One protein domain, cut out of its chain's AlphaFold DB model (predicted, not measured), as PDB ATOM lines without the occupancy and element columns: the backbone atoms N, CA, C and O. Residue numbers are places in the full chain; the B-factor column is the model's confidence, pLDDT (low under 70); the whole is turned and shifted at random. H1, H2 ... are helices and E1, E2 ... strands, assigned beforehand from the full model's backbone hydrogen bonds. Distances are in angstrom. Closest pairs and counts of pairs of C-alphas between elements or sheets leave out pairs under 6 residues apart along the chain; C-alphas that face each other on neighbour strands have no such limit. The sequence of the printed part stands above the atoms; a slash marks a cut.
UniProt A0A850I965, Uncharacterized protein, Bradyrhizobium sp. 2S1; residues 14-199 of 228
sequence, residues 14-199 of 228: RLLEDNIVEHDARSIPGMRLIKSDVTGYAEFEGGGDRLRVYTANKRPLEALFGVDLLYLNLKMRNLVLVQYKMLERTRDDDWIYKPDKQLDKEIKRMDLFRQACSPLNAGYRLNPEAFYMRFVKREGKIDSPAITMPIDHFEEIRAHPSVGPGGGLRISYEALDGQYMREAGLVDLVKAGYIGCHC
ATOM      1  N   ARG A  14     292.343 192.072 244.351       87.62
ATOM      2  CA  ARG A  14     292.699 192.272 242.944       87.62
ATOM      3  C   ARG A  14     291.463 192.776 242.192       87.62
ATOM      4  O   ARG A  14     290.488 192.047 242.038       87.62
ATOM      5  N   LEU A  15     291.510 194.022 241.747       88.75
ATOM      6  CA  LEU A  15     290.443 194.720 241.047       88.75
ATOM      7  C   LEU A  15     290.469 194.387 239.550       88.75
ATOM      8  O   LEU A  15     291.530 194.260 238.925       88.75
ATOM      9  N   LEU A  16     289.273 194.248 238.983       88.31
ATOM     10  CA  LEU A  16     289.055 194.154 237.543       88.31
ATOM     11  C   LEU A  16     288.738 195.546 237.004       88.31
ATOM     12  O   LEU A  16     288.027 196.303 237.660       88.31
ATOM     13  N   GLU A  17     289.256 195.853 235.816       88.88
ATOM     14  CA  GLU A  17     289.054 197.141 235.142       88.88
ATOM     15  C   GLU A  17     287.559 197.448 234.982       88.88
ATOM     16  O   GLU A  17     287.098 198.485 235.453       88.88
ATOM     17  N   ASP A  18     286.785 196.481 234.478       88.12
ATOM     18  CA  ASP A  18     285.332 196.593 234.307       88.12
ATOM     19  C   ASP A  18     284.603 196.992 235.595       88.12
ATOM     20  O   ASP A  18     283.732 197.857 235.571       88.12
ATOM     21  N   ASN A  19     284.988 196.421 236.743       89.25
ATOM     22  CA  ASN A  19     284.348 196.730 238.025       89.25
ATOM     23  C   ASN A  19     284.594 198.185 238.447       89.25
ATOM     24  O   ASN A  19     283.720 198.799 239.056       89.25
ATOM     25  N   ILE A  20     285.776 198.728 238.142       91.06
ATOM     26  CA  ILE A  20     286.121 200.120 238.441       91.06
ATOM     27  C   ILE A  20     285.357 201.060 237.515       91.06
ATOM     28  O   ILE A  20     284.734 202.011 237.980       91.06
ATOM     29  N   VAL A  21     285.339 200.760 236.216       90.81
ATOM     30  CA  VAL A  21     284.585 201.535 235.227       90.81
ATOM     31  C   VAL A  21     283.099 201.567 235.588       90.81
ATOM     32  O   VAL A  21     282.473 202.623 235.551       90.81
ATOM     33  N   GLU A  22     282.523 200.426 235.972       89.56
ATOM     34  CA  GLU A  22     281.127 200.340 236.399       89.56
ATOM     35  C   GLU A  22     280.834 201.114 237.689       89.56
ATOM     36  O   GLU A  22     279.741 201.669 237.834       89.56
ATOM     37  N   HIS A  23     281.780 201.133 238.628       90.50
ATOM     38  CA  HIS A  23     281.672 201.916 239.852       90.50
ATOM     39  C   HIS A  23     281.673 203.417 239.545       90.50
ATOM     40  O   HIS A  23     280.716 204.109 239.903       90.50
ATOM     41  N   ASP A  24     282.679 203.901 238.815       90.75
ATOM     42  CA  ASP A  24     282.835 205.320 238.467       90.75
ATOM     43  C   ASP A  24     281.695 205.795 237.539       90.75
ATOM     44  O   ASP A  24     281.255 206.941 237.610       90.75
ATOM     45  N   ALA A  25     281.114 204.905 236.726       90.38
ATOM     46  CA  ALA A  25     279.925 205.210 235.927       90.38
ATOM     47  C   ALA A  25     278.648 205.417 236.761       90.38
ATOM     48  O   ALA A  25     277.694 206.033 236.283       90.38
ATOM     49  N   ARG A  26     278.595 204.887 237.990       90.56
ATOM     50  CA  ARG A  26     277.411 204.919 238.870       90.56
ATOM     51  C   ARG A  26     277.579 205.831 240.084       90.56
ATOM     52  O   ARG A  26     276.587 206.107 240.760       90.56
ATOM     53  N   SER A  27     278.786 206.325 240.339       90.56
ATOM     54  CA  SER A  27     279.105 207.176 241.481       90.56
ATOM     55  C   SER A  27     279.976 208.348 241.046       90.56
ATOM     56  O   SER A  27     281.133 208.159 240.701       90.56
ATOM     57  N   ILE A  28     279.424 209.563 241.111       90.50
ATOM     58  CA  ILE A  28     280.158 210.802 240.835       90.50
ATOM     59  C   ILE A  28     280.207 211.649 242.111       90.50
ATOM     60  O   ILE A  28     279.146 212.018 242.631       90.50
ATOM     61  N   PRO A  29     281.405 211.992 242.623       88.00
ATOM     62  CA  PRO A  29     281.545 212.808 243.823       88.00
ATOM     63  C   PRO A  29     280.731 214.106 243.763       88.00
ATOM     64  O   PRO A  29     280.796 214.872 242.803       88.00
ATOM     65  N   GLY A  30     279.947 214.360 244.814       87.38
ATOM     66  CA  GLY A  30     279.138 215.577 244.933       87.38
ATOM     67  C   GLY A  30     277.913 215.642 244.010       87.38
ATOM     68  O   GLY A  30     277.276 216.695 243.940       87.38
ATOM     69  N   MET A  31     277.559 214.552 243.321       91.44
ATOM     70  CA  MET A  31     276.362 214.484 242.485       91.44
ATOM     71  C   MET A  31     275.468 213.302 242.868       91.44
ATOM     72  O   MET A  31     275.920 212.246 243.301       91.44
ATOM     73  N   ARG A  32     274.163 213.485 242.691       93.00
ATOM     74  CA  ARG A  32     273.139 212.479 242.941       93.00
ATOM     75  C   ARG A  32     272.752 211.810 241.632       93.00
ATOM     76  O   ARG A  32     272.395 212.496 240.678       93.00
ATOM     77  N   LEU A  33     272.766 210.480 241.605       92.62
ATOM     78  CA  LEU A  33     272.222 209.696 240.498       92.62
ATOM     79  C   LEU A  33     270.702 209.919 240.410       92.62
ATOM     80  O   LEU A  33     269.980 209.684 241.382       92.62
ATOM     81  N   ILE A  34     270.215 210.387 239.259       91.50
ATOM     82  CA  ILE A  34     268.783 210.654 239.025       91.50
ATOM     83  C   ILE A  34     268.152 209.717 238.009       91.50
ATOM     84  O   ILE A  34     266.943 209.493 238.044       91.50
ATOM     85  N   LYS A  35     268.963 209.155 237.116       85.44
ATOM     86  CA  LYS A  35     268.526 208.174 236.134       85.44
ATOM     87  C   LYS A  35     269.677 207.231 235.847       85.44
ATOM     88  O   LYS A  35     270.801 207.670 235.658       85.44
ATOM     89  N   SER A  36     269.380 205.951 235.755       79.88
ATOM     90  CA  SER A  36     270.268 204.954 235.169       79.88
ATOM     91  C   SER A  36     269.404 204.051 234.317       79.88
ATOM     92  O   SER A  36     268.351 203.606 234.783       79.88
ATOM     93  N   ASP A  37     269.804 203.800 233.082       67.44
ATOM     94  CA  ASP A  37     269.073 202.898 232.206       67.44
ATOM     95  C   ASP A  37     269.835 201.589 231.967       67.44
ATOM     96  O   ASP A  37     271.042 201.474 232.179       67.44
ATOM     97  N   VAL A  38     269.105 200.571 231.508       59.44
ATOM     98  CA  VAL A  38     269.715 199.321 231.027       59.44
ATOM     99  C   VAL A  38     270.496 199.586 229.728       59.44
ATOM    100  O   VAL A  38     271.364 198.798 229.355       59.44
ATOM    101  N   THR A  39     270.229 200.707 229.042       55.72
ATOM    102  CA  THR A  39     270.793 201.104 227.744       55.72
ATOM    103  C   THR A  39     272.198 201.704 227.795       55.72
ATOM    104  O   THR A  39     272.873 201.646 226.771       55.72
ATOM    105  N   GLY A  40     272.768 201.975 228.971       70.12
ATOM    106  CA  GLY A  40     274.213 202.143 229.177       70.12
ATOM    107  C   GLY A  40     274.680 203.525 229.612       70.12
ATOM    108  O   GLY A  40     275.872 203.799 229.467       70.12
ATOM    109  N   TYR A  41     273.790 204.374 230.139       81.44
ATOM    110  CA  TYR A  41     274.209 205.625 230.772       81.44
ATOM    111  C   TYR A  41     273.498 205.928 232.090       81.44
ATOM    112  O   TYR A  41     272.386 205.470 232.372       81.44
ATOM    113  N   ALA A  42     274.173 206.743 232.890       89.81
ATOM    114  CA  ALA A  42     273.697 207.325 234.128       89.81
ATOM    115  C   ALA A  42     273.622 208.854 233.988       89.81
ATOM    116  O   ALA A  42     274.503 209.477 233.400       89.81
ATOM    117  N   GLU A  43     272.562 209.470 234.505       91.94
ATOM    118  CA  GLU A  43     272.415 210.923 234.608       91.94
ATOM    119  C   GLU A  43     272.509 211.331 236.078       91.94
ATOM    120  O   GLU A  43     271.847 210.751 236.944       91.94
ATOM    121  N   PHE A  44     273.321 212.349 236.335       93.25
ATOM    122  CA  PHE A  44     273.607 212.888 237.652       93.25
ATOM    123  C   PHE A  44     273.219 214.360 237.727       93.25
ATOM    124  O   PHE A  44     273.384 215.103 236.755       93.25
ATOM    125  N   GLU A  45     272.783 214.802 238.904       92.69
ATOM    126  CA  GLU A  45     272.581 216.219 239.212       92.69
ATOM    127  C   GLU A  45     273.259 216.616 240.527       92.69
ATOM    128  O   GLU A  45     273.308 215.842 241.481       92.69
ATOM    129  N   GLY A  46     273.771 217.841 240.604       87.94
ATOM    130  CA  GLY A  46     274.369 218.373 241.830       87.94
ATOM    131  C   GLY A  46     274.888 219.787 241.622       87.94
ATOM    132  O   GLY A  46     275.436 220.089 240.567       87.94
ATOM    133  N   GLY A  47     274.676 220.679 242.595       81.06
ATOM    134  CA  GLY A  47     275.174 222.062 242.524       81.06
ATOM    135  C   GLY A  47     274.636 222.899 241.350       81.06
ATOM    136  O   GLY A  47     275.263 223.880 240.975       81.06
ATOM    137  N   GLY A  48     273.494 222.524 240.757       82.25
ATOM    138  CA  GLY A  48     272.938 223.191 239.568       82.25
ATOM    139  C   GLY A  48     273.516 222.707 238.230       82.25
ATOM    140  O   GLY A  48     273.238 223.313 237.188       82.25
ATOM    141  N   ASP A  49     274.291 221.623 238.246       85.88
ATOM    142  CA  ASP A  49     274.845 220.977 237.059       85.88
ATOM    143  C   ASP A  49     274.152 219.646 236.764       85.88
ATOM    144  O   ASP A  49     273.604 218.995 237.659       85.88
ATOM    145  N   ARG A  50     274.201 219.244 235.491       89.19
ATOM    146  CA  ARG A  50     273.769 217.930 235.014       89.19
ATOM    147  C   ARG A  50     274.864 217.288 234.188       89.19
ATOM    148  O   ARG A  50     275.399 217.915 233.276       89.19
ATOM    149  N   LEU A  51     275.147 216.030 234.493       91.56
ATOM    150  CA  LEU A  51     276.192 215.256 233.843       91.56
ATOM    151  C   LEU A  51     275.625 213.905 233.426       91.56
ATOM    152  O   LEU A  51     274.989 213.227 234.233       91.56
ATOM    153  N   ARG A  52     275.856 213.512 232.176       91.75
ATOM    154  CA  ARG A  52     275.605 212.145 231.721       91.75
ATOM    155  C   ARG A  52     276.912 211.387 231.629       91.75
ATOM    156  O   ARG A  52     277.895 211.917 231.118       91.75
ATOM    157  N   VAL A  53     276.897 210.157 232.112       92.00
ATOM    158  CA  VAL A  53     278.041 209.254 232.108       92.00
ATOM    159  C   VAL A  53     277.652 207.993 231.363       92.00
ATOM    160  O   VAL A  53     276.703 207.317 231.750       92.00
ATOM    161  N   TYR A  54     278.365 207.690 230.286       88.56
ATOM    162  CA  TYR A  54     278.142 206.513 229.457       88.56
ATOM    163  C   TYR A  54     279.262 205.510 229.698       88.56
ATOM    164  O   TYR A  54     280.440 205.870 229.663       88.56
ATOM    165  N   THR A  55     278.901 204.245 229.889       87.50
ATOM    166  CA  THR A  55     279.870 203.151 229.886       87.50
ATOM    167  C   THR A  55     280.066 202.688 228.445       87.50
ATOM    168  O   THR A  55     279.138 202.174 227.815       87.50
ATOM    169  N   ALA A  56     281.271 202.862 227.913       76.25
ATOM    170  CA  ALA A  56     281.613 202.458 226.554       76.25
ATOM    171  C   ALA A  56     281.897 200.951 226.427       76.25
ATOM    172  O   ALA A  56     281.836 200.420 225.322       76.25
ATOM    173  N   ASN A  57     282.042 200.249 227.560       63.69
ATOM    174  CA  ASN A  57     282.196 198.791 227.693       63.69
ATOM    175  C   ASN A  57     281.033 197.967 227.067       63.69
ATOM    176  O   ASN A  57     281.063 196.745 226.919       63.69
ATOM    177  N   LYS A  58     279.983 198.649 226.595       59.44
ATOM    178  CA  LYS A  58     279.107 198.135 225.544       59.44
ATOM    179  C   LYS A  58     279.868 198.213 224.222       59.44
ATOM    180  O   LYS A  58     279.830 199.255 223.573       59.44
ATOM    181  N   ARG A  59     280.525 197.100 223.854       69.25
ATOM    182  CA  ARG A  59     281.392 196.843 222.674       69.25
ATOM    183  C   ARG A  59     281.315 197.833 221.496       69.25
ATOM    184  O   ARG A  59     282.371 198.155 220.968       69.25
ATOM    185  N   PRO A  60     280.146 198.311 221.024       77.75
ATOM    186  CA  PRO A  60     280.097 199.314 219.958       77.75
ATOM    187  C   PRO A  60     280.801 200.650 220.269       77.75
ATOM    188  O   PRO A  60     281.514 201.164 219.411       77.75
ATOM    189  N   LEU A  61     280.632 201.213 221.470       81.44
ATOM    190  CA  LEU A  61     281.233 202.512 221.817       81.44
ATOM    191  C   LEU A  61     282.737 202.382 222.060       81.44
ATOM    192  O   LEU A  61     283.508 203.188 221.544       81.44
ATOM    193  N   GLU A  62     283.155 201.335 222.773       84.38
ATOM    194  CA  GLU A  62     284.567 200.986 222.925       84.38
ATOM    195  C   GLU A  62     285.209 200.748 221.553       84.38
ATOM    196  O   GLU A  62     286.269 201.298 221.275       84.38
ATOM    197  N   ALA A  63     284.567 199.990 220.652       83.81
ATOM    198  CA  ALA A  63     285.067 199.741 219.296       83.81
ATOM    199  C   ALA A  63     285.248 201.038 218.495       83.81
ATOM    200  O   ALA A  63     286.231 201.153 217.757       83.81
ATOM    201  N   LEU A  64     284.333 201.995 218.666       84.31
ATOM    202  CA  LEU A  64     284.339 203.272 217.965       84.31
ATOM    203  C   LEU A  64     285.400 204.237 218.504       84.31
ATOM    204  O   LEU A  64     286.214 204.727 217.728       84.31
ATOM    205  N   PHE A  65     285.393 204.499 219.811       86.19
ATOM    206  CA  PHE A  65     286.189 205.565 220.424       86.19
ATOM    207  C   PHE A  65     287.488 205.077 221.072       86.19
ATOM    208  O   PHE A  65     288.399 205.872 221.272       86.19
ATOM    209  N   GLY A  66     287.585 203.785 221.402       88.50
ATOM    210  CA  GLY A  66     288.722 203.231 222.137       88.50
ATOM    211  C   GLY A  66     288.813 203.724 223.580       88.50
ATOM    212  O   GLY A  66     289.919 203.975 224.036       88.50
ATOM    213  N   VAL A  67     287.667 203.919 224.244       91.88
ATOM    214  CA  VAL A  67     287.564 204.352 225.649       91.88
ATOM    215  C   VAL A  67     286.605 203.460 226.433       91.88
ATOM    216  O   VAL A  67     285.757 202.806 225.822       91.88
ATOM    217  N   ASP A  68     286.664 203.515 227.767       92.19
ATOM    218  CA  ASP A  68     285.768 202.757 228.655       92.19
ATOM    219  C   ASP A  68     284.615 203.598 229.210       92.19
ATOM    220  O   ASP A  68     283.541 203.066 229.513       92.19
ATOM    221  N   LEU A  69     284.810 204.912 229.346       93.00
ATOM    222  CA  LEU A  69     283.844 205.813 229.971       93.00
ATOM    223  C   LEU A  69     283.790 207.164 229.261       93.00
ATOM    224  O   LEU A  69     284.785 207.655 228.735       93.00
ATOM    225  N   LEU A  70     282.613 207.781 229.257       92.25
ATOM    226  CA  LEU A  70     282.380 209.058 228.596       92.25
ATOM    227  C   LEU A  70     281.512 209.968 229.458       92.25
ATOM    228  O   LEU A  70     280.426 209.586 229.879       92.25
ATOM    229  N   TYR A  71     281.981 211.192 229.664       93.25
ATOM    230  CA  TYR A  71     281.281 212.280 230.325       93.25
ATOM    231  C   TYR A  71     280.719 213.249 229.291       93.25
ATOM    232  O   TYR A  71     281.462 213.821 228.493       93.25
ATOM    233  N   LEU A  72     279.413 213.483 229.346       90.81
ATOM    234  CA  LEU A  72     278.721 214.461 228.520       90.81
ATOM    235  C   LEU A  72     278.016 215.484 229.407       90.81
ATOM    236  O   LEU A  72     277.067 215.166 230.131       90.81
ATOM    237  N   ASN A  73     278.458 216.732 229.319       90.25
ATOM    238  CA  ASN A  73     277.835 217.853 230.005       90.25
ATOM    239  C   ASN A  73     277.075 218.709 228.987       90.25
ATOM    240  O   ASN A  73     277.652 219.417 228.161       90.25
ATOM    241  N   LEU A  74     275.745 218.631 229.053       82.94
ATOM    242  CA  LEU A  74     274.849 219.283 228.096       82.94
ATOM    243  C   LEU A  74     274.788 220.801 228.277       82.94
ATOM    244  O   LEU A  74     274.596 221.529 227.304       82.94
ATOM    245  N   LYS A  75     274.961 221.276 229.515       85.75
ATOM    246  CA  LYS A  75     274.912 222.700 229.863       85.75
ATOM    247  C   LYS A  75     276.141 223.426 229.327       85.75
ATOM    248  O   LYS A  75     276.002 224.464 228.691       85.75
ATOM    249  N   MET A  76     277.320 222.847 229.546       88.25
ATOM    250  CA  MET A  76     278.603 223.422 229.132       88.25
ATOM    251  C   MET A  76     279.096 222.917 227.767       88.25
ATOM    252  O   MET A  76     280.170 223.311 227.309       88.25
ATOM    253  N   ARG A  77     278.305 222.063 227.103       87.00
ATOM    254  CA  ARG A  77     278.558 221.520 225.758       87.00
ATOM    255  C   ARG A  77     279.952 220.918 225.602       87.00
ATOM    256  O   ARG A  77     280.632 221.147 224.602       87.00
ATOM    257  N   ASN A  78     280.385 220.168 226.611       88.62
ATOM    258  CA  ASN A  78     281.686 219.517 226.611       88.62
ATOM    259  C   ASN A  78     281.579 218.008 226.756       88.62
ATOM    260  O   ASN A  78     280.692 217.476 227.434       88.62
ATOM    261  N   LEU A  79     282.525 217.355 226.093       90.06
ATOM    262  CA  LEU A  79     282.665 215.918 226.017       90.06
ATOM    263  C   LEU A  79     284.064 215.526 226.495       90.06
ATOM    264  O   LEU A  79     285.062 216.016 225.969       90.06
ATOM    265  N   VAL A  80     284.118 214.623 227.470       93.69
ATOM    266  CA  VAL A  80     285.363 214.021 227.959       93.69
ATOM    267  C   VAL A  80     285.247 212.508 227.866       93.69
ATOM    268  O   VAL A  80     284.310 211.922 228.395       93.69
ATOM    269  N   LEU A  81     286.200 211.872 227.199       94.00
ATOM    270  CA  LEU A  81     286.291 210.431 227.018       94.00
ATOM    271  C   LEU A  81     287.494 209.904 227.805       94.00
ATOM    272  O   LEU A  81     288.572 210.493 227.763       94.00
ATOM    273  N   VAL A  82     287.313 208.808 228.536       95.62
ATOM    274  CA  VAL A  82     288.309 208.287 229.477       95.62
ATOM    275  C   VAL A  82     288.585 206.814 229.210       95.62
ATOM    276  O   VAL A  82     287.681 205.981 229.302       95.62
ATOM    277  N   GLN A  83     289.848 206.499 228.927       95.56
ATOM    278  CA  GLN A  83     290.365 205.133 228.881       95.56
ATOM    279  C   GLN A  83     291.041 204.805 230.212       95.56
ATOM    280  O   GLN A  83     291.949 205.506 230.666       95.56
ATOM    281  N   TYR A  84     290.597 203.727 230.835       94.88
ATOM    282  CA  TYR A  84     291.153 203.172 232.052       94.88
ATOM    283  C   TYR A  84     292.298 202.232 231.703       94.88
ATOM    284  O   TYR A  84     292.282 201.562 230.670       94.88
ATOM    285  N   LYS A  85     293.308 202.199 232.573       94.31
ATOM    286  CA  LYS A  85     294.364 201.189 232.571       94.31
ATOM    287  C   LYS A  85     294.764 200.833 233.994       94.31
ATOM    288  O   LYS A  85     294.874 201.687 234.873       94.31
ATOM    289  N   MET A  86     295.031 199.555 234.217       92.44
ATOM    290  CA  MET A  86     295.419 199.060 235.535       92.44
ATOM    291  C   MET A  86     296.938 199.133 235.739       92.44
ATOM    292  O   MET A  86     297.714 198.645 234.915       92.44
ATOM    293  N   LEU A  87     297.359 199.707 236.864       91.12
ATOM    294  CA  LEU A  87     298.736 199.700 237.346       91.12
ATOM    295  C   LEU A  87     299.035 198.372 238.032       91.12
ATOM    296  O   LEU A  87     298.295 197.938 238.919       91.12
ATOM    297  N   GLU A  88     300.156 197.768 237.662       88.81
ATOM    298  CA  GLU A  88     300.679 196.572 238.310       88.81
ATOM    299  C   GLU A  88     301.699 196.965 239.373       88.81
ATOM    300  O   GLU A  88     302.542 197.844 239.161       88.81
ATOM    301  N   ARG A  89     301.641 196.276 240.513       87.25
ATOM    302  CA  ARG A  89     302.632 196.423 241.573       87.25
ATOM    303  C   ARG A  89     303.932 195.734 241.161       87.25
ATOM    304  O   ARG A  89     303.935 194.598 240.685       87.25
ATOM    305  N   THR A  90     305.046 196.426 241.338       83.62
ATOM    306  CA  THR A  90     306.395 195.891 241.128       83.62
ATOM    307  C   THR A  90     306.929 195.223 242.395       83.62
ATOM    308  O   THR A  90     306.318 195.287 243.459       83.62
ATOM    309  N   ARG A  91     308.097 194.573 242.291       81.69
ATOM    310  CA  ARG A  91     308.779 193.977 243.453       81.69
ATOM    311  C   ARG A  91     309.275 195.022 244.456       81.69
ATOM    312  O   ARG A  91     309.332 194.708 245.637       81.69
ATOM    313  N   ASP A  92     309.568 196.235 243.992       79.69
ATOM    314  CA  ASP A  92     310.083 197.343 244.805       79.69
ATOM    315  C   ASP A  92     308.949 198.225 245.370       79.69
ATOM    316  O   ASP A  92     309.169 199.377 245.720       79.69
ATOM    317  N   ASP A  93     307.720 197.696 245.420       77.94
ATOM    318  CA  ASP A  93     306.493 198.374 245.878       77.94
ATOM    319  C   ASP A  93     306.039 199.593 245.047       77.94
ATOM    320  O   ASP A  93     305.101 200.309 245.398       77.94
ATOM    321  N   ASP A  94     306.646 199.802 243.883       78.56
ATOM    322  CA  ASP A  94     306.194 200.818 242.937       78.56
ATOM    323  C   ASP A  94     305.010 200.332 242.084       78.56
ATOM    324  O   ASP A  94     304.804 199.128 241.906       78.56
ATOM    325  N   TRP A  95     304.256 201.269 241.509       84.00
ATOM    326  CA  TRP A  95     303.101 201.014 240.648       84.00
ATOM    327  C   TRP A  95     303.401 201.451 239.225       84.00
ATOM    328  O   TRP A  95     303.648 202.627 238.995       84.00
ATOM    329  N   ILE A  96     303.351 200.529 238.266       84.69
ATOM    330  CA  ILE A  96     303.713 200.836 236.880       84.69
ATOM    331  C   ILE A  96     302.636 200.397 235.898       84.69
ATOM    332  O   ILE A  96     301.969 199.379 236.081       84.69
ATOM    333  N   TYR A  97     302.526 201.140 234.804       87.50
ATOM    334  CA  TYR A  97     301.794 200.725 233.618       87.50
ATOM    335  C   TYR A  97     302.783 200.363 232.512       87.50
ATOM    336  O   TYR A  97     303.696 201.127 232.221       87.50
ATOM    337  N   LYS A  98     302.604 199.215 231.856       83.69
ATOM    338  CA  LYS A  98     303.394 198.855 230.673       83.69
ATOM    339  C   LYS A  98     302.492 198.936 229.441       83.69
ATOM    340  O   LYS A  98     301.650 198.052 229.291       83.69
ATOM    341  N   PRO A  99     302.651 199.965 228.586       85.00
ATOM    342  CA  PRO A  99     301.942 200.043 227.317       85.00
ATOM    343  C   PRO A  99     302.123 198.773 226.483       85.00
ATOM    344  O   PRO A  99     303.212 198.195 226.444       85.00
ATOM    345  N   ASP A 100     301.061 198.359 225.800       86.06
ATOM    346  CA  ASP A 100     301.054 197.200 224.918       86.06
ATOM    347  C   ASP A 100     300.509 197.555 223.523       86.06
ATOM    348  O   ASP A 100     300.082 198.676 223.243       86.06
ATOM    349  N   LYS A 101     300.504 196.569 222.620       89.19
ATOM    350  CA  LYS A 101     299.985 196.746 221.254       89.19
ATOM    351  C   LYS A 101     298.482 197.032 221.211       89.19
ATOM    352  O   LYS A 101     297.980 197.415 220.155       89.19
ATOM    353  N   GLN A 102     297.750 196.741 222.285       89.62
ATOM    354  CA  GLN A 102     296.319 197.001 222.355       89.62
ATOM    355  C   GLN A 102     296.080 198.490 222.612       89.62
ATOM    356  O   GLN A 102     295.296 199.096 221.880       89.62
ATOM    357  N   LEU A 103     296.845 199.095 223.523       90.56
ATOM    358  CA  LEU A 103     296.834 200.540 223.735       90.56
ATOM    359  C   LEU A 103     297.138 201.311 222.447       90.56
ATOM    360  O   LEU A 103     296.453 202.276 222.130       90.56
ATOM    361  N   ASP A 104     298.105 200.861 221.645       91.56
ATOM    362  CA  ASP A 104     298.410 201.526 220.371       91.56
ATOM    363  C   ASP A 104     297.212 201.542 219.403       91.56
ATOM    364  O   ASP A 104     297.069 202.463 218.599       91.56
ATOM    365  N   LYS A 105     296.334 200.531 219.452       91.81
ATOM    366  CA  LYS A 105     295.098 200.507 218.650       91.81
ATOM    367  C   LYS A 105     294.017 201.404 219.241       91.81
ATOM    368  O   LYS A 105     293.222 201.958 218.488       91.81
ATOM    369  N   GLU A 106     293.940 201.503 220.563       92.94
ATOM    370  CA  GLU A 106     293.044 202.435 221.257       92.94
ATOM    371  C   GLU A 106     293.411 203.874 220.906       92.94
ATOM    372  O   GLU A 106     292.569 204.573 220.354       92.94
ATOM    373  N   ILE A 107     294.678 204.263 221.067       93.12
ATOM    374  CA  ILE A 107     295.164 205.614 220.746       93.12
ATOM    375  C   ILE A 107     294.901 205.967 219.280       93.12
ATOM    376  O   ILE A 107     294.358 207.026 218.997       93.12
ATOM    377  N   LYS A 108     295.146 205.045 218.339       91.56
ATOM    378  CA  LYS A 108     294.806 205.278 216.923       91.56
ATOM    379  C   LYS A 108     293.324 205.582 216.694       91.56
ATOM    380  O   LYS A 108     293.000 206.374 215.814       91.56
ATOM    381  N   ARG A 109     292.415 204.952 217.446       89.25
ATOM    382  CA  ARG A 109     290.973 205.246 217.369       89.25
ATOM    383  C   ARG A 109     290.648 206.606 217.980       89.25
ATOM    384  O   ARG A 109     289.848 207.340 217.403       89.25
ATOM    385  N   MET A 110     291.303 206.958 219.086       90.75
ATOM    386  CA  MET A 110     291.193 208.288 219.686       90.75
ATOM    387  C   MET A 110     291.631 209.367 218.687       90.75
ATOM    388  O   MET A 110     290.890 210.318 218.461       90.75
ATOM    389  N   ASP A 111     292.771 209.188 218.016       88.81
ATOM    390  CA  ASP A 111     293.327 210.152 217.056       88.81
ATOM    391  C   ASP A 111     292.411 210.427 215.861       88.81
ATOM    392  O   ASP A 111     292.296 211.575 215.424       88.81
ATOM    393  N   LEU A 112     291.717 209.401 215.357       84.00
ATOM    394  CA  LEU A 112     290.706 209.563 214.308       84.00
ATOM    395  C   LEU A 112     289.566 210.485 214.769       84.00
ATOM    396  O   LEU A 112     289.103 211.343 214.020       84.00
ATOM    397  N   PHE A 113     289.131 210.348 216.023       80.44
ATOM    398  CA  PHE A 113     288.054 211.169 216.572       80.44
ATOM    399  C   PHE A 113     288.523 212.564 217.017       80.44
ATOM    400  O   PHE A 113     287.776 213.533 216.863       80.44
ATOM    401  N   ARG A 114     289.766 212.706 217.505       81.94
ATOM    402  CA  ARG A 114     290.391 214.003 217.845       81.94
ATOM    403  C   ARG A 114     290.362 214.954 216.652       81.94
ATOM    404  O   ARG A 114     289.979 216.113 216.798       81.94
ATOM    405  N   GLN A 115     290.672 214.444 215.459       73.06
ATOM    406  CA  GLN A 115     290.632 215.214 214.211       73.06
ATOM    407  C   GLN A 115     289.219 215.706 213.859       73.06
ATOM    408  O   GLN A 115     289.063 216.800 213.318       73.06
ATOM    409  N   ALA A 116     288.180 214.945 214.214       67.56
ATOM    410  CA  ALA A 116     286.785 215.313 213.975       67.56
ATOM    411  C   ALA A 116     286.232 216.343 214.986       67.56
ATOM    412  O   ALA A 116     285.229 216.997 214.709       67.56
ATOM    413  N   CYS A 117     286.875 216.515 216.147       65.25
ATOM    414  CA  CYS A 117     286.371 217.313 217.273       65.25
ATOM    415  C   CYS A 117     286.764 218.803 217.270       65.25
ATOM    416  O   CYS A 117     286.725 219.445 218.319       65.25
ATOM    417  N   SER A 118     287.132 219.382 216.123       54.88
ATOM    418  CA  SER A 118     287.687 220.746 216.065       54.88
ATOM    419  C   SER A 118     286.743 221.803 215.467       54.88
ATOM    420  O   SER A 118     286.807 222.061 214.264       54.88
ATOM    421  N   PRO A 119     285.961 222.534 216.287       55.03
ATOM    422  CA  PRO A 119     285.518 223.879 215.947       55.03
ATOM    423  C   PRO A 119     286.322 224.930 216.731       55.03
ATOM    424  O   PRO A 119     286.270 225.011 217.956       55.03
ATOM    425  N   LEU A 120     287.038 225.790 216.000       54.78
ATOM    426  CA  LEU A 120     287.937 226.833 216.521       54.78
ATOM    427  C   LEU A 120     287.242 227.970 217.313       54.78
ATOM    428  O   LEU A 120     287.934 228.807 217.880       54.78
ATOM    429  N   ASN A 121     285.902 228.018 217.383       58.47
ATOM    430  CA  ASN A 121     285.143 229.191 217.861       58.47
ATOM    431  C   ASN A 121     284.076 228.880 218.933       58.47
ATOM    432  O   ASN A 121     283.021 229.511 218.966       58.47
ATOM    433  N   ALA A 122     284.327 227.912 219.814       66.31
ATOM    434  CA  ALA A 122     283.279 227.306 220.638       66.31
ATOM    435  C   ALA A 122     283.323 227.653 222.147       66.31
ATOM    436  O   ALA A 122     282.801 226.928 222.993       66.31
ATOM    437  N   GLY A 123     283.942 228.782 222.500       75.75
ATOM    438  CA  GLY A 123     284.112 229.231 223.886       75.75
ATOM    439  C   GLY A 123     285.463 228.847 224.499       75.75
ATOM    440  O   GLY A 123     286.244 228.095 223.920       75.75
ATOM    441  N   TYR A 124     285.764 229.423 225.665       86.06
ATOM    442  CA  TYR A 124     287.058 229.252 226.330       86.06
ATOM    443  C   TYR A 124     287.165 227.901 227.049       86.06
ATOM    444  O   TYR A 124     286.260 227.517 227.791       86.06
ATOM    445  N   ARG A 125     288.303 227.221 226.879       88.12
ATOM    446  CA  ARG A 125     288.670 225.979 227.573       88.12
ATOM    447  C   ARG A 125     290.118 226.073 228.041       88.12
ATOM    448  O   ARG A 125     290.951 226.622 227.325       88.12
ATOM    449  N   LEU A 126     290.410 225.521 229.219       93.00
ATOM    450  CA  LEU A 126     291.785 225.364 229.701       93.00
ATOM    451  C   LEU A 126     292.510 224.276 228.904       93.00
ATOM    452  O   LEU A 126     293.660 224.466 228.526       93.00
ATOM    453  N   ASN A 127     291.823 223.163 228.628       91.00
ATOM    454  CA  ASN A 127     292.322 222.114 227.747       91.00
ATOM    455  C   ASN A 127     291.183 221.575 226.855       91.00
ATOM    456  O   ASN A 127     290.276 220.917 227.368       91.00
ATOM    457  N   PRO A 128     291.188 221.837 225.534       88.88
ATOM    458  CA  PRO A 128     290.163 221.336 224.620       88.88
ATOM    459  C   PRO A 128     290.310 219.843 224.275       88.88
ATOM    460  O   PRO A 128     289.470 219.322 223.541       88.88
ATOM    461  N   GLU A 129     291.342 219.152 224.776       90.75
ATOM    462  CA  GLU A 129     291.520 217.710 224.593       90.75
ATOM    463  C   GLU A 129     290.312 216.939 225.137       90.75
ATOM    464  O   GLU A 129     289.841 217.189 226.253       90.75
ATOM    465  N   ALA A 130     289.809 216.006 224.327       90.94
ATOM    466  CA  ALA A 130     288.658 215.172 224.631       90.94
ATOM    467  C   ALA A 130     289.059 213.906 225.392       90.94
ATOM    468  O   ALA A 130     288.281 213.429 226.213       90.94
ATOM    469  N   PHE A 131     290.248 213.363 225.122       94.56
ATOM    470  CA  PHE A 131     290.670 212.049 225.596       94.56
ATOM    471  C   PHE A 131     291.599 212.123 226.805       94.56
ATOM    472  O   PHE A 131     292.571 212.877 226.830       94.56
ATOM    473  N   TYR A 132     291.311 211.290 227.801       96.56
ATOM    474  CA  TYR A 132     292.060 211.202 229.048       96.56
ATOM    475  C   TYR A 132     292.388 209.750 229.375       96.56
ATOM    476  O   TYR A 132     291.589 208.840 229.150       96.56
ATOM    477  N   MET A 133     293.558 209.550 229.970       96.31
ATOM    478  CA  MET A 133     293.999 208.278 230.524       96.31
ATOM    479  C   MET A 133     293.785 208.281 232.033       96.31
ATOM    480  O   MET A 133     294.198 209.222 232.719       96.31
ATOM    481  N   ARG A 134     293.173 207.220 232.562       95.81
ATOM    482  CA  ARG A 134     292.950 207.018 233.997       95.81
ATOM    483  C   ARG A 134     293.626 205.735 234.461       95.81
ATOM    484  O   ARG A 134     293.257 204.639 234.058       95.81
ATOM    485  N   PHE A 135     294.621 205.870 235.328       94.38
ATOM    486  CA  PHE A 135     295.414 204.761 235.839       94.38
ATOM    487  C   PHE A 135     295.008 204.403 237.265       94.38
ATOM    488  O   PHE A 135     295.077 205.242 238.169       94.38
ATOM    489  N   VAL A 136     294.615 203.147 237.468       93.19
ATOM    490  CA  VAL A 136     294.062 202.646 238.735       93.19
ATOM    491  C   VAL A 136     294.911 201.494 239.249       93.19
ATOM    492  O   VAL A 136     295.326 200.631 238.482       93.19
ATOM    493  N   LYS A 137     295.188 201.449 240.554       92.25
ATOM    494  CA  LYS A 137     295.944 200.339 241.153       92.25
ATOM    495  C   LYS A 137     295.167 199.032 241.016       92.25
ATOM    496  O   LYS A 137     294.000 198.972 241.392       92.25
ATOM    497  N   ARG A 138     295.815 197.971 240.523       91.88
ATOM    498  CA  ARG A 138     295.174 196.653 240.415       91.88
ATOM    499  C   ARG A 138     294.894 196.007 241.763       91.88
ATOM    500  O   ARG A 138     293.970 195.212 241.858       91.88
ATOM    501  N   GLU A 139     295.659 196.327 242.795       90.25
ATOM    502  CA  GLU A 139     295.422 195.794 244.136       90.25
ATOM    503  C   GLU A 139     295.058 196.957 245.051       90.25
ATOM    504  O   GLU A 139     295.813 197.924 245.172       90.25
ATOM    505  N   GLY A 140     293.882 196.887 245.670       86.62
ATOM    506  CA  GLY A 140     293.386 197.974 246.504       86.62
ATOM    507  C   GLY A 140     291.884 197.916 246.739       86.62
ATOM    508  O   GLY A 140     291.231 196.895 246.528       86.62
ATOM    509  N   LYS A 141     291.341 199.041 247.203       85.44
ATOM    510  CA  LYS A 141     289.896 199.265 247.305       85.44
ATOM    511  C   LYS A 141     289.355 199.839 245.998       85.44
ATOM    512  O   LYS A 141     290.105 200.459 245.248       85.44
ATOM    513  N   ILE A 142     288.064 199.661 245.742       81.56
ATOM    514  CA  ILE A 142     287.419 200.147 244.513       81.56
ATOM    515  C   ILE A 142     287.493 201.679 244.369       81.56
ATOM    516  O   ILE A 142     287.635 202.181 243.266       81.56
ATOM    517  N   ASP A 143     287.499 202.397 245.494       79.81
ATOM    518  CA  ASP A 143     287.624 203.854 245.621       79.81
ATOM    519  C   ASP A 143     289.082 204.317 245.794       79.81
ATOM    520  O   ASP A 143     289.353 205.427 246.262       79.81
ATOM    521  N   SER A 144     290.051 203.456 245.459       82.88
ATOM    522  CA  SER A 144     291.460 203.833 245.534       82.88
ATOM    523  C   SER A 144     291.726 205.033 244.624       82.88
ATOM    524  O   SER A 144     291.202 205.080 243.510       82.88
ATOM    525  N   PRO A 145     292.595 205.973 245.040       84.56
ATOM    526  CA  PRO A 145     293.000 207.069 244.179       84.56
ATOM    527  C   PRO A 145     293.457 206.565 242.807       84.56
ATOM    528  O   PRO A 145     294.108 205.519 242.696       84.56
ATOM    529  N   ALA A 146     293.132 207.352 241.786       91.38
ATOM    530  CA  ALA A 146     293.554 207.146 240.412       91.38
ATOM    531  C   ALA A 146     294.381 208.345 239.932       91.38
ATOM    532  O   ALA A 146     294.123 209.490 240.319       91.38
ATOM    533  N   ILE A 147     295.345 208.077 239.056       93.25
ATOM    534  CA  ILE A 147     296.060 209.100 238.287       93.25
ATOM    535  C   ILE A 147     295.225 209.373 237.045       93.25
ATOM    536  O   ILE A 147     294.884 208.440 236.326       93.25
ATOM    537  N   THR A 148     294.877 210.626 236.768       95.56
ATOM    538  CA  THR A 148     294.223 211.003 235.510       95.56
ATOM    539  C   THR A 148     295.026 212.081 234.795       95.56
ATOM    540  O   THR A 148     295.489 213.030 235.422       95.56
ATOM    541  N   MET A 149     295.196 211.952 233.484       95.38
ATOM    542  CA  MET A 149     295.895 212.935 232.651       95.38
ATOM    543  C   MET A 149     295.292 212.967 231.244       95.38
ATOM    544  O   MET A 149     294.733 211.953 230.824       95.38
ATOM    545  N   PRO A 150     295.365 214.095 230.521       95.56
ATOM    546  CA  PRO A 150     294.955 214.120 229.126       95.56
ATOM    547  C   PRO A 150     295.919 213.291 228.261       95.56
ATOM    548  O   PRO A 150     297.045 212.987 228.672       95.56
ATOM    549  N   ILE A 151     295.438 212.839 227.100       94.50
ATOM    550  CA  ILE A 151     296.187 211.910 226.245       94.50
ATOM    551  C   ILE A 151     297.495 212.524 225.735       94.50
ATOM    552  O   ILE A 151     298.494 211.823 225.678       94.50
ATOM    553  N   ASP A 152     297.522 213.827 225.456       91.94
ATOM    554  CA  ASP A 152     298.723 214.562 225.044       91.94
ATOM    555  C   ASP A 152     299.844 214.470 226.092       91.94
ATOM    556  O   ASP A 152     300.974 214.111 225.764       91.94
ATOM    557  N   HIS A 153     299.520 214.660 227.370       92.25
ATOM    558  CA  HIS A 153     300.461 214.500 228.473       92.25
ATOM    559  C   HIS A 153     300.954 213.049 228.591       92.25
ATOM    560  O   HIS A 153     302.145 212.802 228.792       92.25
ATOM    561  N   PHE A 154     300.063 212.067 228.417       92.12
ATOM    562  CA  PHE A 154     300.472 210.662 228.364       92.12
ATOM    563  C   PHE A 154     301.430 210.389 227.193       92.12
ATOM    564  O   PHE A 154     302.410 209.659 227.357       92.12
ATOM    565  N   GLU A 155     301.175 210.968 226.019       90.19
ATOM    566  CA  GLU A 155     302.030 210.824 224.841       90.19
ATOM    567  C   GLU A 155     303.401 211.482 225.032       90.19
ATOM    568  O   GLU A 155     304.404 210.891 224.629       90.19
ATOM    569  N   GLU A 156     303.473 212.630 225.709       88.19
ATOM    570  CA  GLU A 156     304.735 213.273 226.094       88.19
ATOM    571  C   GLU A 156     305.570 212.380 227.016       88.19
ATOM    572  O   GLU A 156     306.756 212.156 226.748       88.19
ATOM    573  N   ILE A 157     304.942 211.813 228.055       85.56
ATOM    574  CA  ILE A 157     305.581 210.856 228.969       85.56
ATOM    575  C   ILE A 157     306.042 209.622 228.184       85.56
ATOM    576  O   ILE A 157     307.173 209.163 228.349       85.56
ATOM    577  N   ARG A 158     305.199 209.098 227.283       83.62
ATOM    578  CA  ARG A 158     305.516 207.938 226.435       83.62
ATOM    579  C   ARG A 158     306.695 208.205 225.494       83.62
ATOM    580  O   ARG A 158     307.484 207.290 225.263       83.62
ATOM    581  N   ALA A 159     306.816 209.419 224.957       81.50
ATOM    582  CA  ALA A 159     307.906 209.830 224.071       81.50
ATOM    583  C   ALA A 159     309.222 210.090 224.823       81.50
ATOM    584  O   ALA A 159     310.297 209.837 224.279       81.50
ATOM    585  N   HIS A 160     309.141 210.536 226.079       73.38
ATOM    586  CA  HIS A 160     310.285 210.780 226.959       73.38
ATOM    587  C   HIS A 160     310.205 209.876 228.196       73.38
ATOM    588  O   HIS A 160     310.026 210.369 229.314       73.38
ATOM    589  N   PRO A 161     310.311 208.544 228.026       61.59
ATOM    590  CA  PRO A 161     310.058 207.624 229.116       61.59
ATOM    591  C   PRO A 161     311.014 207.901 230.276       61.59
ATOM    592  O   PRO A 161     312.234 207.804 230.137       61.59
ATOM    593  N   SER A 162     310.459 208.162 231.461       56.81
ATOM    594  CA  SER A 162     311.172 207.870 232.702       56.81
ATOM    595  C   SER A 162     311.322 206.349 232.763       56.81
ATOM    596  O   SER A 162     310.372 205.631 233.078       56.81
ATOM    597  N   VAL A 163     312.477 205.842 232.326       54.69
ATOM    598  CA  VAL A 163     312.726 204.403 232.181       54.69
ATOM    599  C   VAL A 163     312.724 203.754 233.566       54.69
ATOM    600  O   VAL A 163     313.664 203.916 234.341       54.69
ATOM    601  N   GLY A 164     311.663 203.007 233.884       55.28
ATOM    602  CA  GLY A 164     311.664 202.100 235.033       55.28
ATOM    603  C   GLY A 164     312.514 200.848 234.756       55.28
ATOM    604  O   GLY A 164     312.859 200.574 233.598       55.28
ATOM    605  N   PRO A 165     312.835 200.031 235.779       48.06
ATOM    606  CA  PRO A 165     313.545 198.768 235.580       48.06
ATOM    607  C   PRO A 165     312.859 197.887 234.515       48.06
ATOM    608  O   PRO A 165     311.673 197.565 234.617       48.06
ATOM    609  N   GLY A 166     313.599 197.501 233.469       53.62
ATOM    610  CA  GLY A 166     313.098 196.643 232.384       53.62
ATOM    611  C   GLY A 166     312.408 197.356 231.211       53.62
ATOM    612  O   GLY A 166     311.683 196.694 230.471       53.62
ATOM    613  N   GLY A 167     312.608 198.668 231.028       55.09
ATOM    614  CA  GLY A 167     312.206 199.386 229.804       55.09
ATOM    615  C   GLY A 167     310.724 199.767 229.717       55.09
ATOM    616  O   GLY A 167     310.249 200.130 228.645       55.09
ATOM    617  N   GLY A 168     309.983 199.663 230.825       60.19
ATOM    618  CA  GLY A 168     308.584 200.086 230.906       60.19
ATOM    619  C   GLY A 168     308.439 201.585 231.180       60.19
ATOM    620  O   GLY A 168     309.298 202.190 231.824       60.19
ATOM    621  N   LEU A 169     307.321 202.159 230.728       67.81
ATOM    622  CA  LEU A 169     306.935 203.529 231.044       67.81
ATOM    623  C   LEU A 169     306.554 203.630 232.527       67.81
ATOM    624  O   LEU A 169     305.579 203.021 232.962       67.81
ATOM    625  N   ARG A 170     307.314 204.371 233.334       70.25
ATOM    626  CA  ARG A 170     307.022 204.496 234.767       70.25
ATOM    627  C   ARG A 170     305.912 205.520 235.009       70.25
ATOM    628  O   ARG A 170     306.175 206.657 235.378       70.25
ATOM    629  N   ILE A 171     304.660 205.110 234.809       75.50
ATOM    630  CA  ILE A 171     303.494 205.881 235.259       75.50
ATOM    631  C   ILE A 171     303.205 205.490 236.702       75.50
ATOM    632  O   ILE A 171     302.466 204.540 236.952       75.50
ATOM    633  N   SER A 172     303.824 206.209 237.635       75.56
ATOM    634  CA  SER A 172     303.614 206.020 239.066       75.56
ATOM    635  C   SER A 172     303.354 207.346 239.771       75.56
ATOM    636  O   SER A 172     303.655 208.421 239.256       75.56
ATOM    637  N   TYR A 173     302.775 207.263 240.966       76.25
ATOM    638  CA  TYR A 173     302.491 208.433 241.800       76.25
ATOM    639  C   TYR A 173     303.757 209.224 242.143       76.25
ATOM    640  O   TYR A 173     303.714 210.450 242.165       76.25
ATOM    641  N   GLU A 174     304.855 208.511 242.400       77.88
ATOM    642  CA  GLU A 174     306.164 209.089 242.709       77.88
ATOM    643  C   GLU A 174     306.813 209.682 241.461       77.88
ATOM    644  O   GLU A 174     307.315 210.798 241.504       77.88
ATOM    645  N   ALA A 175     306.771 208.959 240.337       77.19
ATOM    646  CA  ALA A 175     307.406 209.393 239.096       77.19
ATOM    647  C   ALA A 175     306.780 210.672 238.521       77.19
ATOM    648  O   ALA A 175     307.480 211.469 237.905       77.19
ATOM    649  N   LEU A 176     305.476 210.866 238.727       83.25
ATOM    650  CA  LEU A 176     304.770 212.058 238.264       83.25
ATOM    651  C   LEU A 176     304.895 213.254 239.217       83.25
ATOM    652  O   LEU A 176     304.424 214.323 238.855       83.25
ATOM    653  N   ASP A 177     305.437 213.087 240.429       83.25
ATOM    654  CA  ASP A 177     305.615 214.151 241.438       83.25
ATOM    655  C   ASP A 177     304.406 215.107 241.581       83.25
ATOM    656  O   ASP A 177     304.509 216.331 241.632       83.25
ATOM    657  N   GLY A 178     303.195 214.539 241.577       84.50
ATOM    658  CA  GLY A 178     301.951 215.310 241.691       84.50
ATOM    659  C   GLY A 178     301.430 215.951 240.398       84.50
ATOM    660  O   GLY A 178     300.341 216.525 240.424       84.50
ATOM    661  N   GLN A 179     302.118 215.810 239.264       89.06
ATOM    662  CA  GLN A 179     301.684 216.283 237.945       89.06
ATOM    663  C   GLN A 179     300.615 215.354 237.337       89.06
ATOM    664  O   GLN A 179     300.798 214.719 236.305       89.06
ATOM    665  N   TYR A 180     299.471 215.234 238.006       91.50
ATOM    666  CA  TYR A 180     298.302 214.493 237.532       91.50
ATOM    667  C   TYR A 180     297.028 215.007 238.200       91.50
ATOM    668  O   TYR A 180     297.049 215.600 239.279       91.50
ATOM    669  N   MET A 181     295.882 214.743 237.580       93.62
ATOM    670  CA  MET A 181     294.579 215.057 238.153       93.62
ATOM    671  C   MET A 181     294.075 213.917 239.035       93.62
ATOM    672  O   MET A 181     294.215 212.736 238.709       93.62
ATOM    673  N   ARG A 182     293.432 214.297 240.140       91.56
ATOM    674  CA  ARG A 182     292.606 213.412 240.971       91.56
ATOM    675  C   ARG A 182     291.157 213.473 240.490       91.56
ATOM    676  O   ARG A 182     290.767 214.421 239.814       91.56
ATOM    677  N   GLU A 183     290.348 212.499 240.893       88.81
ATOM    678  CA  GLU A 183     288.945 212.378 240.472       88.81
ATOM    679  C   GLU A 183     288.115 213.648 240.700       88.81
ATOM    680  O   GLU A 183     287.505 214.138 239.756       88.81
ATOM    681  N   ALA A 184     288.136 214.219 241.908       88.56
ATOM    682  CA  ALA A 184     287.379 215.438 242.198       88.56
ATOM    683  C   ALA A 184     287.772 216.597 241.262       88.56
ATOM    684  O   ALA A 184     286.904 217.263 240.707       88.56
ATOM    685  N   GLY A 185     289.076 216.770 241.009       92.00
ATOM    686  CA  GLY A 185     289.576 217.795 240.091       92.00
ATOM    687  C   GLY A 185     289.130 217.567 238.645       92.00
ATOM    688  O   GLY A 185     288.737 218.517 237.975       92.00
ATOM    689  N   LEU A 186     289.127 216.313 238.176       93.81
ATOM    690  CA  LEU A 186     288.588 215.964 236.859       93.81
ATOM    691  C   LEU A 186     287.099 216.325 236.768       93.81
ATOM    692  O   LEU A 186     286.694 217.034 235.851       93.81
ATOM    693  N   VAL A 187     286.291 215.854 237.721       92.56
ATOM    694  CA  VAL A 187     284.835 216.056 237.731       92.56
ATOM    695  C   VAL A 187     284.484 217.543 237.777       92.56
ATOM    696  O   VAL A 187     283.616 217.985 237.025       92.56
ATOM    697  N   ASP A 188     285.181 218.337 238.589       93.75
ATOM    698  CA  ASP A 188     284.948 219.779 238.670       93.75
ATOM    699  C   ASP A 188     285.289 220.495 237.356       93.75
ATOM    700  O   ASP A 188     284.507 221.326 236.888       93.75
ATOM    701  N   LEU A 189     286.394 220.127 236.699       95.38
ATOM    702  CA  LEU A 189     286.762 220.676 235.389       95.38
ATOM    703  C   LEU A 189     285.764 220.280 234.289       95.38
ATOM    704  O   LEU A 189     285.429 221.110 233.439       95.38
ATOM    705  N   VAL A 190     285.256 219.041 234.316       94.38
ATOM    706  CA  VAL A 190     284.202 218.568 233.401       94.38
ATOM    707  C   VAL A 190     282.910 219.354 233.614       94.38
ATOM    708  O   VAL A 190     282.308 219.824 232.646       94.38
ATOM    709  N   LYS A 191     282.472 219.517 234.866       93.12
ATOM    710  CA  LYS A 191     281.235 220.234 235.215       93.12
ATOM    711  C   LYS A 191     281.304 221.712 234.843       93.12
ATOM    712  O   LYS A 191     280.345 222.241 234.286       93.12
ATOM    713  N   ALA A 192     282.448 222.346 235.088       92.56
ATOM    714  CA  ALA A 192     282.699 223.736 234.725       92.56
ATOM    715  C   ALA A 192     282.921 223.942 233.217       92.56
ATOM    716  O   ALA A 192     282.984 225.078 232.757       92.56
ATOM    717  N   GLY A 193     283.050 222.867 232.432       91.19
ATOM    718  CA  GLY A 193     283.258 222.952 230.991       91.19
ATOM    719  C   GLY A 193     284.656 223.395 230.571       91.19
ATOM    720  O   GLY A 193     284.853 223.672 229.389       91.19
ATOM    721  N   TYR A 194     285.622 223.455 231.491       93.88
ATOM    722  CA  TYR A 194     286.985 223.908 231.195       93.88
ATOM    723  C   TYR A 194     287.822 222.878 230.441       93.88
ATOM    724  O   TYR A 194     288.825 223.257 229.832       93.88
ATOM    725  N   ILE A 195     287.415 221.608 230.469       93.62
ATOM    726  CA  ILE A 195     288.070 220.528 229.735       93.62
ATOM    727  C   ILE A 195     287.106 219.749 228.842       93.62
ATOM    728  O   ILE A 195     285.885 219.791 229.038       93.62
ATOM    729  N   GLY A 196     287.666 219.019 227.881       90.81
ATOM    730  CA  GLY A 196     286.911 218.255 226.895       90.81
ATOM    731  C   GLY A 196     286.707 219.031 225.607       90.81
ATOM    732  O   GLY A 196     286.714 220.265 225.615       90.81
ATOM    733  N   CYS A 197     286.478 218.324 224.504       86.62
ATOM    734  CA  CYS A 197     286.185 218.988 223.242       86.62
ATOM    735  C   CYS A 197     284.800 219.636 223.279       86.62
ATOM    736  O   CYS A 197     283.900 219.220 224.024       86.62
ATOM    737  N   HIS A 198     284.628 220.686 222.474       82.00
ATOM    738  CA  HIS A 198     283.313 221.278 222.313       82.00
ATOM    739  C   HIS A 198     282.444 220.401 221.419       82.00
ATOM    740  O   HIS A 198     282.857 219.968 220.346       82.00
ATOM    741  N   CYS A 199     281.210 220.189 221.854       69.81
ATOM    742  CA  CYS A 199     280.215 219.469 221.091       69.81
ATOM    743  C   CYS A 199     279.132 220.461 220.643       69.81
ATOM    744  O   CYS A 199     278.167 220.701 221.371       69.81
TER     745      CYS A 199
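AT A GLANCE: This is residues 14 to 199 of the 228 residues of an uncharacterized protein of Bradyrhizobium sp. 2S1 (UniProt A0A850I965). A strongly twisted and curled sheet of seven strands runs through the domain and bends round H1, which lies in the hollow of the curl. H5 packs on the same face, H3 and H4 are on the other, so that there are three layers, helices over both faces of a sheet, while H2 only grazes the sheet. The printed part has 186 residues with five named helices and seven named strands, in the order H1 E1 E2 E3 H2 E4 E5 H3 E6 E7 H4 H5, and the class is mixed, helices and strands. The sheet is mixed, ordered E1 E2 E3 E4 E5 E6 E7, with E5 and E6 parallel and its other neighbours antiparallel. The whole is compact and rounded, with a radius of gyration of the C-alphas of 16.2 A and spans of 46 by 36 by 31 A.

IN THESE COORDINATES: The longest strand is E5, residues 78 to 89, 34.6 A from C-alpha 78 at (281.686, 219.517, 226.611) to C-alpha 89. The other strands are E1, residues 32 to 36; E2, residues 41 to 46, 16.9 A; E3, residues 49 to 55, 19.9 A; E4, residues 69 to 73; E6, residues 131 to 137, 20.2 A; and E7, residues 146 to 150. The longest helix is H3, residues 101 to 116, 23.9 A. H1, residues 17 to 26, is 14.5 A long and begins at C-alpha 17, (289.054, 197.141, 235.142). H2 holds residues 59 to 65 and H4 residues 151 to 159. H5, residues 183 to 191, ends at C-alpha 191, (281.235, 220.234, 235.215).

HOW THE PARTS SIT: E1 and E7 are the edge strands of the sheet. E1, E2 and E3 form a meander, each strand the antiparallel neighbour of the one before; N 34 and O 43 are 2.9 A apart, and N 44 and O 51 are 2.8 A apart. E3 and E4 are antiparallel, with N 54 and O 70 at 2.8 A. E4 and E5 are a hairpin, with N 71 and O 80 at 2.8 A. E5, H3 and E6 make a strand-helix-strand unit, two parallel neighbour strands with a helix between them in the chain, and its crossover is right-handed; N 85 and O 134 are 2.9 A apart. E6 and E7 are a hairpin, with N 135 and O 147 at 2.8 A. The sheet curls round H1, whose closest C-alphas to E3 are those of Ala 25 and Val 53, 5.9 A apart. H5 is on the sheet, and its closest C-alphas to E4 are those of Lys 191 and Asn 73, 6.7 A apart. H4 is on the sheet at a height of 9.8 A, over none of its strands, but only just: 2 of its C-alphas fall on E6. H3 is near E5, and its closest C-alphas to E6 are those of Met 110 and Phe 131, 7.0 A apart. H2 and H3 touch, H3 with residues 106 to 113 alone, at a steep tilt of 61 degrees, the same way; the C-alphas of Phe 65 and Arg 109 are the closest, 5.7 A apart. H1 and H5 are apart. In H1, H2, H4 and H5 every O i to N i+4 pair is within hydrogen-bond range; in H3, 10 of 12 are.

THE WHOLE: The two C-alphas farthest apart are those of Arg 91 and Asn 121, 49.5 A. The printed part has no cut. The links E5 to H3, H3 to E6 and H4 to H5 are long, the last with 23 residues. Residues 197 to 198 pair antiparallel with residues 78 to 79 of E5. The mean pLDDT of the printed part is 84.7; residues 37 to 39, 57 to 59, 116 to 122, 161 to 169 and 199 are under 70.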